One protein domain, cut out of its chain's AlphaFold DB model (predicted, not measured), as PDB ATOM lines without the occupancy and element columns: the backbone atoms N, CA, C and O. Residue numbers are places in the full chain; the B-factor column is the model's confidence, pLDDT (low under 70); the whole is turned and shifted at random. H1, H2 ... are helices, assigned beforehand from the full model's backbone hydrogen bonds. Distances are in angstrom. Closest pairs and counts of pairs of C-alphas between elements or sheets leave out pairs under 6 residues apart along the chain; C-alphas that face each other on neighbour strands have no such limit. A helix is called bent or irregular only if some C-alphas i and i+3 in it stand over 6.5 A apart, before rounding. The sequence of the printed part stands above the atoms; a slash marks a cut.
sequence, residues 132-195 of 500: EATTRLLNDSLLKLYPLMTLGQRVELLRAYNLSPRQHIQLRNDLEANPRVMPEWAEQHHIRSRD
ATOM      1  N   GLU A 132     -32.232  -3.764 -31.513       87.00
ATOM      2  CA  GLU A 132     -31.937  -3.247 -32.852       87.00
ATOM      3  C   GLU A 132     -32.623  -1.899 -33.112       87.00
ATOM      4  O   GLU A 132     -31.988  -0.992 -33.658       87.00
ATOM      5  N   ALA A 133     -33.888  -1.734 -32.698       90.56
ATOM      6  CA  ALA A 133     -34.583  -0.447 -32.768       90.56
ATOM      7  C   ALA A 133     -33.820   0.645 -32.016       90.56
ATOM      8  O   ALA A 133     -33.541   1.695 -32.594       90.56
ATOM      9  N   THR A 134     -33.440   0.393 -30.762       90.38
ATOM     10  CA  THR A 134     -32.683   1.339 -29.932       90.38
ATOM     11  C   THR A 134     -31.363   1.723 -30.586       90.38
ATOM     12  O   THR A 134     -31.042   2.906 -30.689       90.38
ATOM     13  N   THR A 135     -30.631   0.746 -31.119       90.31
ATOM     14  CA  THR A 135     -29.354   0.992 -31.801       90.31
ATOM     15  C   THR A 135     -29.529   1.899 -33.023       90.31
ATOM     16  O   THR A 135     -28.780   2.864 -33.189       90.31
ATOM     17  N   ARG A 136     -30.545   1.650 -33.861       93.81
ATOM     18  CA  ARG A 136     -30.846   2.481 -35.045       93.81
ATOM     19  C   ARG A 136     -31.395   3.860 -34.682       93.81
ATOM     20  O   ARG A 136     -31.115   4.844 -35.369       93.81
ATOM     21  N   LEU A 137     -32.158   3.965 -33.596       95.25
ATOM     22  CA  LEU A 137     -32.609   5.255 -33.074       95.25
ATOM     23  C   LEU A 137     -31.414   6.137 -32.708       95.25
ATOM     24  O   LEU A 137     -31.342   7.280 -33.151       95.25
ATOM     25  N   LEU A 138     -30.453   5.591 -31.961       94.50
ATOM     26  CA  LEU A 138     -29.291   6.330 -31.466       94.50
ATOM     27  C   LEU A 138     -28.275   6.677 -32.560       94.50
ATOM     28  O   LEU A 138     -27.698   7.770 -32.533       94.50
ATOM     29  N   ASN A 139     -28.044   5.763 -33.503       94.19
ATOM     30  CA  ASN A 139     -26.990   5.915 -34.508       94.19
ATOM     31  C   ASN A 139     -27.466   6.588 -35.799       94.19
ATOM     32  O   ASN A 139     -26.676   7.301 -36.414       94.19
ATOM     33  N   ASP A 140     -28.748   6.455 -36.157       94.69
ATOM     34  CA  ASP A 140     -29.266   6.968 -37.429       94.69
ATOM     35  C   ASP A 140     -30.344   8.035 -37.227       94.69
ATOM     36  O   ASP A 140     -30.211   9.165 -37.700       94.69
ATOM     37  N   SER A 141     -31.429   7.685 -36.534       95.69
ATOM     38  CA  SER A 141     -32.659   8.496 -36.528       95.69
ATOM     39  C   SER A 141     -32.476   9.798 -35.748       95.69
ATOM     40  O   SER A 141     -32.666  10.888 -36.286       95.69
ATOM     41  N   LEU A 142     -32.020   9.700 -34.498       95.69
ATOM     42  CA  LEU A 142     -31.765  10.860 -33.644       95.69
ATOM     43  C   LEU A 142     -30.531  11.647 -34.090       95.69
ATOM     44  O   LEU A 142     -30.467  12.848 -33.851       95.69
ATOM     45  N   LEU A 143     -29.567  11.005 -34.759       95.12
ATOM     46  CA  LEU A 143     -28.438  11.713 -35.366       95.12
ATOM     47  C   LEU A 143     -28.910  12.638 -36.497       95.12
ATOM     48  O   LEU A 143     -28.435  13.765 -36.600       95.12
ATOM     49  N   LYS A 144     -29.865  12.194 -37.325       94.69
ATOM     50  CA  LYS A 144     -30.467  13.033 -38.374       94.69
ATOM     51  C   LYS A 144     -31.308  14.169 -37.793       94.69
ATOM     52  O   LYS A 144     -31.250  15.281 -38.312       94.69
ATOM     53  N   LEU A 145     -32.068  13.888 -36.733       95.44
ATOM     54  CA  LEU A 145     -32.942  14.869 -36.089       95.44
ATOM     55  C   LEU A 145     -32.147  15.931 -35.309       95.44
ATOM     56  O   LEU A 145     -32.479  17.114 -35.353       95.44
ATOM     57  N   TYR A 146     -31.062  15.519 -34.646       95.69
ATOM     58  CA  TYR A 146     -30.213  16.369 -33.808       95.69
ATOM     59  C   TYR A 146     -28.722  16.188 -34.154       95.69
ATOM     60  O   TYR A 146     -27.960  15.613 -33.370       95.69
ATOM     61  N   PRO A 147     -28.257  16.716 -35.304       94.94
ATOM     62  CA  PRO A 147     -26.902  16.469 -35.812       94.94
ATOM     63  C   PRO A 147     -25.784  17.043 -34.934       94.94
ATOM     64  O   PRO A 147     -24.635  16.628 -35.052       94.94
ATOM     65  N   LEU A 148     -26.110  17.991 -34.052       96.94
ATOM     66  CA  LEU A 148     -25.157  18.605 -33.125       96.94
ATOM     67  C   LEU A 148     -25.021  17.843 -31.798       96.94
ATOM     68  O   LEU A 148     -24.116  18.148 -31.025       96.94
ATOM     69  N   MET A 149     -25.903  16.877 -31.511       97.00
ATOM     70  CA  MET A 149     -25.807  16.087 -30.284       97.00
ATOM     71  C   MET A 149     -24.712  15.030 -30.401       97.00
ATOM     72  O   MET A 149     -24.582  14.364 -31.427       97.00
ATOM     73  N   THR A 150     -23.963  14.805 -29.325       96.69
ATOM     74  CA  THR A 150     -23.076  13.641 -29.201       96.69
ATOM     75  C   THR A 150     -23.889  12.356 -29.012       96.69
ATOM     76  O   THR A 150     -25.074  12.403 -28.680       96.69
ATOM     77  N   LEU A 151     -23.266  11.181 -29.182       93.88
ATOM     78  CA  LEU A 151     -23.941   9.906 -28.900       93.88
ATOM     79  C   LEU A 151     -24.463   9.851 -27.455       93.88
ATOM     80  O   LEU A 151     -25.610   9.475 -27.249       93.88
ATOM     81  N   GLY A 152     -23.668  10.298 -26.475       93.88
ATOM     82  CA  GLY A 152     -24.088  10.346 -25.071       93.88
ATOM     83  C   GLY A 152     -25.304  11.249 -24.842       93.88
ATOM     84  O   GLY A 152     -26.239  10.854 -24.159       93.88
ATOM     85  N   GLN A 153     -25.352  12.419 -25.487       95.25
ATOM     86  CA  GLN A 153     -26.528  13.298 -25.418       95.25
ATOM     87  C   GLN A 153     -27.772  12.656 -26.044       95.25
ATOM     88  O   GLN A 153     -28.866  12.823 -25.515       95.25
ATOM     89  N   ARG A 154     -27.620  11.895 -27.137       96.31
ATOM     90  CA  ARG A 154     -28.735  11.151 -27.747       96.31
ATOM     91  C   ARG A 154     -29.208   9.986 -26.879       96.31
ATOM     92  O   ARG A 154     -30.406   9.729 -26.846       96.31
ATOM     93  N   VAL A 155     -28.296   9.313 -26.173       94.75
ATOM     94  CA  VAL A 155     -28.637   8.277 -25.184       94.75
ATOM     95  C   VAL A 155     -29.474   8.874 -24.059       94.75
ATOM     96  O   VAL A 155     -30.564   8.374 -23.803       94.75
ATOM     97  N   GLU A 156     -29.020   9.968 -23.445       95.62
ATOM     98  CA  GLU A 156     -29.770  10.628 -22.367       95.62
ATOM     99  C   GLU A 156     -31.113  11.187 -22.853       95.62
ATOM    100  O   GLU A 156     -32.120  11.065 -22.156       95.62
ATOM    101  N   LEU A 157     -31.160  11.734 -24.074       96.12
ATOM    102  CA  LEU A 157     -32.411  12.173 -24.686       96.12
ATOM    103  C   LEU A 157     -33.396  11.010 -24.832       96.12
ATOM    104  O   LEU A 157     -34.526  11.130 -24.379       96.12
ATOM    105  N   LEU A 158     -32.987   9.900 -25.456       96.31
ATOM    106  CA  LEU A 158     -33.871   8.753 -25.677       96.31
ATOM    107  C   LEU A 158     -34.327   8.140 -24.348       96.31
ATOM    108  O   LEU A 158     -35.505   7.831 -24.186       96.31
ATOM    109  N   ARG A 159     -33.411   8.035 -23.381       95.94
ATOM    110  CA  ARG A 159     -33.693   7.525 -22.038       95.94
ATOM    111  C   ARG A 159     -34.771   8.340 -21.322       95.94
ATOM    112  O   ARG A 159     -35.647   7.761 -20.686       95.94
ATOM    113  N   ALA A 160     -34.751   9.667 -21.462       96.50
ATOM    114  CA  ALA A 160     -35.720  10.562 -20.827       96.50
ATOM    115  C   ALA A 160     -37.175  10.314 -21.261       96.50
ATOM    116  O   ALA A 160     -38.093  10.661 -20.517       96.50
ATOM    117  N   TYR A 161     -37.400   9.696 -22.425       97.38
ATOM    118  CA  TYR A 161     -38.746   9.365 -22.896       97.38
ATOM    119  C   TYR A 161     -39.370   8.189 -22.136       97.38
ATOM    120  O   TYR A 161     -40.596   8.081 -22.131       97.38
ATOM    121  N   ASN A 162     -38.576   7.343 -21.465       96.94
ATOM    122  CA  ASN A 162     -39.056   6.158 -20.745       96.94
ATOM    123  C   ASN A 162     -39.934   5.248 -21.624       96.94
ATOM    124  O   ASN A 162     -41.084   4.950 -21.293       96.94
ATOM    125  N   LEU A 163     -39.426   4.890 -22.803       95.38
ATOM    126  CA  LEU A 163     -40.168   4.096 -23.777       95.38
ATOM    127  C   LEU A 163     -40.151   2.613 -23.403       95.38
ATOM    128  O   LEU A 163     -39.147   2.073 -22.950       95.38
ATOM    129  N   SER A 164     -41.265   1.938 -23.661       93.12
ATOM    130  CA  SER A 164     -41.327   0.475 -23.689       93.12
ATOM    131  C   SER A 164     -40.608  -0.111 -24.920       93.12
ATOM    132  O   SER A 164     -40.426   0.588 -25.926       93.12
ATOM    133  N   PRO A 165     -40.240  -1.406 -24.897       89.94
ATOM    134  CA  PRO A 165     -39.650  -2.101 -26.043       89.94
ATOM    135  C   PRO A 165     -40.411  -1.910 -27.367       89.94
ATOM    136  O   PRO A 165     -39.796  -1.620 -28.400       89.94
ATOM    137  N   ARG A 166     -41.748  -2.002 -27.376       91.00
ATOM    138  CA  ARG A 166     -42.541  -1.773 -28.597       91.00
ATOM    139  C   ARG A 166     -42.556  -0.308 -29.008       91.00
ATOM    140  O   ARG A 166     -42.535  -0.029 -30.207       91.00
ATOM    141  N   GLN A 167     -42.542   0.627 -28.060       95.06
ATOM    142  CA  GLN A 167     -42.447   2.053 -28.379       95.06
ATOM    143  C   GLN A 167     -41.094   2.422 -29.002       95.06
ATOM    144  O   GLN A 167     -41.061   3.279 -29.883       95.06
ATOM    145  N   HIS A 168     -39.996   1.744 -28.648       94.00
ATOM    146  CA  HIS A 168     -38.725   1.884 -29.374       94.00
ATOM    147  C   HIS A 168     -38.870   1.481 -30.850       94.00
ATOM    148  O   HIS A 168     -38.411   2.194 -31.745       94.00
ATOM    149  N   ILE A 169     -39.545   0.362 -31.129       93.06
ATOM    150  CA  ILE A 169     -39.794  -0.101 -32.503       93.06
ATOM    151  C   ILE A 169     -40.697   0.884 -33.256       93.06
ATOM    152  O   ILE A 169     -40.397   1.232 -34.400       93.06
ATOM    153  N   GLN A 170     -41.771   1.356 -32.616       96.06
ATOM    154  CA  GLN A 170     -42.692   2.337 -33.191       96.06
ATOM    155  C   GLN A 170     -41.971   3.644 -33.530       96.06
ATOM    156  O   GLN A 170     -42.033   4.091 -34.672       96.06
ATOM    157  N   LEU A 171     -41.218   4.209 -32.580       97.19
ATOM    158  CA  LEU A 171     -40.484   5.456 -32.784       97.19
ATOM    159  C   LEU A 171     -39.461   5.329 -33.911       97.19
ATOM    160  O   LEU A 171     -39.314   6.244 -34.721       97.19
ATOM    161  N   ARG A 172     -38.778   4.180 -33.999       95.88
ATOM    162  CA  ARG A 172     -37.843   3.903 -35.094       95.88
ATOM    163  C   ARG A 172     -38.554   3.960 -36.441       95.88
ATOM    164  O   ARG A 172     -38.057   4.624 -37.345       95.88
ATOM    165  N   ASN A 173     -39.688   3.274 -36.578       95.88
ATOM    166  CA  ASN A 173     -40.446   3.242 -37.831       95.88
ATOM    167  C   ASN A 173     -40.965   4.637 -38.217       95.88
ATOM    168  O   ASN A 173     -40.875   5.027 -39.380       95.88
ATOM    169  N   ASP A 174     -41.455   5.405 -37.243       97.12
ATOM    170  CA  ASP A 174     -42.002   6.739 -37.489       97.12
ATOM    171  C   ASP A 174     -40.919   7.735 -37.917       97.12
ATOM    172  O   ASP A 174     -41.126   8.502 -38.857       97.12
ATOM    173  N   LEU A 175     -39.735   7.698 -37.294       96.25
ATOM    174  CA  LEU A 175     -38.601   8.541 -37.691       96.25
ATOM    175  C   LEU A 175     -37.948   8.079 -39.002       96.25
ATOM    176  O   LEU A 175     -37.322   8.878 -39.694       96.25
ATOM    177  N   GLU A 176     -38.096   6.812 -39.383       94.00
ATOM    178  CA  GLU A 176     -37.703   6.346 -40.715       94.00
ATOM    179  C   GLU A 176     -38.635   6.919 -41.795       94.00
ATOM    180  O   GLU A 176     -38.161   7.374 -42.839       94.00
ATOM    181  N   ALA A 177     -39.941   6.974 -41.516       94.38
ATOM    182  CA  ALA A 177     -40.938   7.569 -42.404       94.38
ATOM    183  C   ALA A 177     -40.874   9.109 -42.437       94.38
ATOM    184  O   ALA A 177     -41.073   9.716 -43.492       94.38
ATOM    185  N   ASN A 178     -40.579   9.751 -41.304       93.88
ATOM    186  CA  ASN A 178     -40.478  11.202 -41.166       93.88
ATOM    187  C   ASN A 178     -39.250  11.608 -40.318       93.88
ATOM    188  O   ASN A 178     -39.372  11.915 -39.132       93.88
ATOM    189  N   PRO A 179     -38.051  11.689 -40.923       90.88
ATOM    190  CA  PRO A 179     -36.789  11.845 -40.190       90.88
ATOM    191  C   PRO A 179     -36.527  13.241 -39.618       90.88
ATOM    192  O   PRO A 179     -35.457  13.476 -39.058       90.88
ATOM    193  N   ARG A 180     -37.442  14.198 -39.807       91.25
ATOM    194  CA  ARG A 180     -37.229  15.609 -39.441       91.25
ATOM    195  C   ARG A 180     -38.043  16.075 -38.241       91.25
ATOM    196  O   ARG A 180     -37.828  17.196 -37.792       91.25
ATOM    197  N   VAL A 181     -38.984  15.267 -37.759       93.81
ATOM    198  CA  VAL A 181     -39.930  15.681 -36.719       93.81
ATOM    199  C   VAL A 181     -40.127  14.541 -35.729       93.81
ATOM    200  O   VAL A 181     -40.365  13.408 -36.136       93.81
ATOM    201  N   MET A 182     -40.049  14.852 -34.432       97.00
ATOM    202  CA  MET A 182     -40.425  13.910 -33.380       97.00
ATOM    203  C   MET A 182     -41.944  13.660 -33.434       97.00
ATOM    204  O   MET A 182     -42.701  14.634 -33.477       97.00
ATOM    205  N   PRO A 183     -42.421  12.403 -33.443       97.88
ATOM    206  CA  PRO A 183     -43.853  12.117 -33.456       97.88
ATOM    207  C   PRO A 183     -44.577  12.689 -32.230       97.88
ATOM    208  O   PRO A 183     -44.080  12.604 -31.109       97.88
ATOM    209  N   GLU A 184     -45.792  13.204 -32.430       97.50
ATOM    210  CA  GLU A 184     -46.581  13.830 -31.358       97.50
ATOM    211  C   GLU A 184     -46.846  12.870 -30.187       97.50
ATOM    212  O   GLU A 184     -46.744  13.263 -29.025       97.50
ATOM    213  N   TRP A 185     -47.115  11.593 -30.476       97.56
ATOM    214  CA  TRP A 185     -47.345  10.584 -29.438       97.56
ATOM    215  C   TRP A 185     -46.125  10.404 -28.524       97.56
ATOM    216  O   TRP A 185     -46.290  10.140 -27.333       97.56
ATOM    217  N   ALA A 186     -44.908  10.550 -29.062       97.75
ATOM    218  CA  ALA A 186     -43.678  10.374 -28.303       97.75
ATOM    219  C   ALA A 186     -43.488  11.540 -27.328       97.75
ATOM    220  O   ALA A 186     -43.170  11.312 -26.163       97.75
ATOM    221  N   GLU A 187     -43.768  12.771 -27.767       97.56
ATOM    222  CA  GLU A 187     -43.736  13.961 -26.905       97.56
ATOM    223  C   GLU A 187     -44.810  13.899 -25.807       97.56
ATOM    224  O   GLU A 187     -44.531  14.153 -24.634       97.56
ATOM    225  N   GLN A 188     -46.031  13.477 -26.152       97.06
ATOM    226  CA  GLN A 188     -47.100  13.262 -25.171       97.06
ATOM    227  C   GLN A 188     -46.729  12.171 -24.151       97.06
ATOM    228  O   GLN A 188     -46.970  12.330 -22.953       97.06
ATOM    229  N   HIS A 189     -46.117  11.070 -24.603       97.31
ATOM    230  CA  HIS A 189     -45.621  10.012 -23.718       97.31
ATOM    231  C   HIS A 189     -44.497  10.507 -22.808       97.31
ATOM    232  O   HIS A 189     -44.533  10.214 -21.620       97.31
ATOM    233  N   HIS A 190     -43.550  11.292 -23.318       97.50
ATOM    234  CA  HIS A 190     -42.464  11.872 -22.525       97.50
ATOM    235  C   HIS A 190     -42.980  12.781 -21.398       97.50
ATOM    236  O   HIS A 190     -42.481  12.712 -20.276       97.50
ATOM    237  N   ILE A 191     -44.007  13.598 -21.662       96.75
ATOM    238  CA  ILE A 191     -44.649  14.429 -20.630       96.75
ATOM    239  C   ILE A 191     -45.304  13.543 -19.564       96.75
ATOM    240  O   ILE A 191     -45.037  13.707 -18.373       96.75
ATOM    241  N   ARG A 192     -46.117  12.571 -19.990       96.62
ATOM    242  CA  ARG A 192     -46.840  11.654 -19.098       96.62
ATOM    243  C   ARG A 192     -45.912  10.769 -18.266       96.62
ATOM    244  O   ARG A 192     -46.131  10.621 -17.070       96.62
ATOM    245  N   SER A 193     -44.856  10.210 -18.858       96.56
ATOM    246  CA  SER A 193     -43.921   9.317 -18.159       96.56
ATOM    247  C   SER A 193     -43.186  10.021 -17.013       96.56
ATOM    248  O   SER A 193     -42.781   9.384 -16.041       96.56
ATOM    249  N   ARG A 194     -43.071  11.352 -17.079       95.38
ATOM    250  CA  ARG A 194     -42.429  12.189 -16.059       95.38
ATOM    251  C   ARG A 194     -43.383  12.719 -14.996       95.38
ATOM    252  O   ARG A 194     -42.908  13.137 -13.939       95.38
ATOM    253  N   ASP A 195     -44.689  12.696 -15.234       96.12
ATOM    254  CA  ASP A 195     -45.662  13.102 -14.226       96.12
ATOM    255  C   ASP A 195     -45.766  12.017 -13.147       96.12
ATOM    256  O   ASP A 195     -46.167  10.883 -13.394       96.12
TER     257      ASP A 195
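What this domain is: This is residues 132 to 195 of the 500 residues of an uncharacterized protein of Pseudomonas moraviensis (UniProt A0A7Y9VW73). Four short helices are set round a small middle that no helix runs through, like the four sides of a ring: H1 makes one side, H2 and H3 stand on either hand of it, and H4 makes the side across from H1. The ring is firm where H1 touches H2 and H3 and weaker at H4, which is close to H2 and H3 without clearly touching either. The printed part has 64 residues, with four named helices in the order H1, H2, H3, H4 and no named strand; the class is all helix. The whole is compact and rounded, with a radius of gyration of the C-alphas of 10.8 A and spans of 28 by 23 by 21 A.

How they stand to each other: H1, residues 132 to 145, touches H3, residues 165 to 177; their closest C-alphas are those of Ala 133 and Ile 169, 5.2 A apart. The two run the same way at a steep tilt of 39 degrees. H1 also touches H2, residues 151 to 160, with its residues 138 to 143 alone; the closest C-alphas are those of Leu 138 and Arg 154, 6.1 A apart. The lines of H1 and H2 are about perpendicular at 72 degrees, only just past a steep tilt. H2 and H3 are apart. H4, residues 184 to 194, is apart from H1. It is close to H2 but not clearly touching, with the closest C-alphas, those of Ala 160 and His 190, 7.1 A apart and the lines about perpendicular at 74 degrees. H4 is likewise close to H3 but not clearly touching: the closest C-alphas are those of Leu 171 and Ala 186, 7.4 A apart. H3 and H4 run opposite ways at a shallow tilt of 32 degrees, only just short of steep. Every O i to N i+4 pair is within hydrogen-bond range in H2 and H3, against 8 of 10 in H1 and 6 of 7 in H4.

Where its parts are: H1, the longest helix by residues, begins with C-alpha 132 at (-31.937, -3.247, -32.852) and measures 18.4 A from first to last C-alpha. It is irregular, but only just: C-alphas 139 and 142 are 6.9 A apart. H3 measures 19.0 A, from Pro 165 to Ala 177, with C-alpha 177 at (-40.938, 7.569, -42.404). H2 runs 14.3 A from Leu 151 to Ala 160. H4 runs 15.9 A from Glu 184 to Arg 194, whose C-alpha is at (-42.429, 12.189, -16.059).

The domain as a whole: The two C-alphas farthest apart are those of Ala 177 and Asp 195, at 29.1 A. The printed part has no cut. The links from H1 to H2 and from H2 to H3 are tight, the link from H3 to H4 is short, and no link is long. The mean pLDDT of the printed part is 95.1, and no printed residue is under 70.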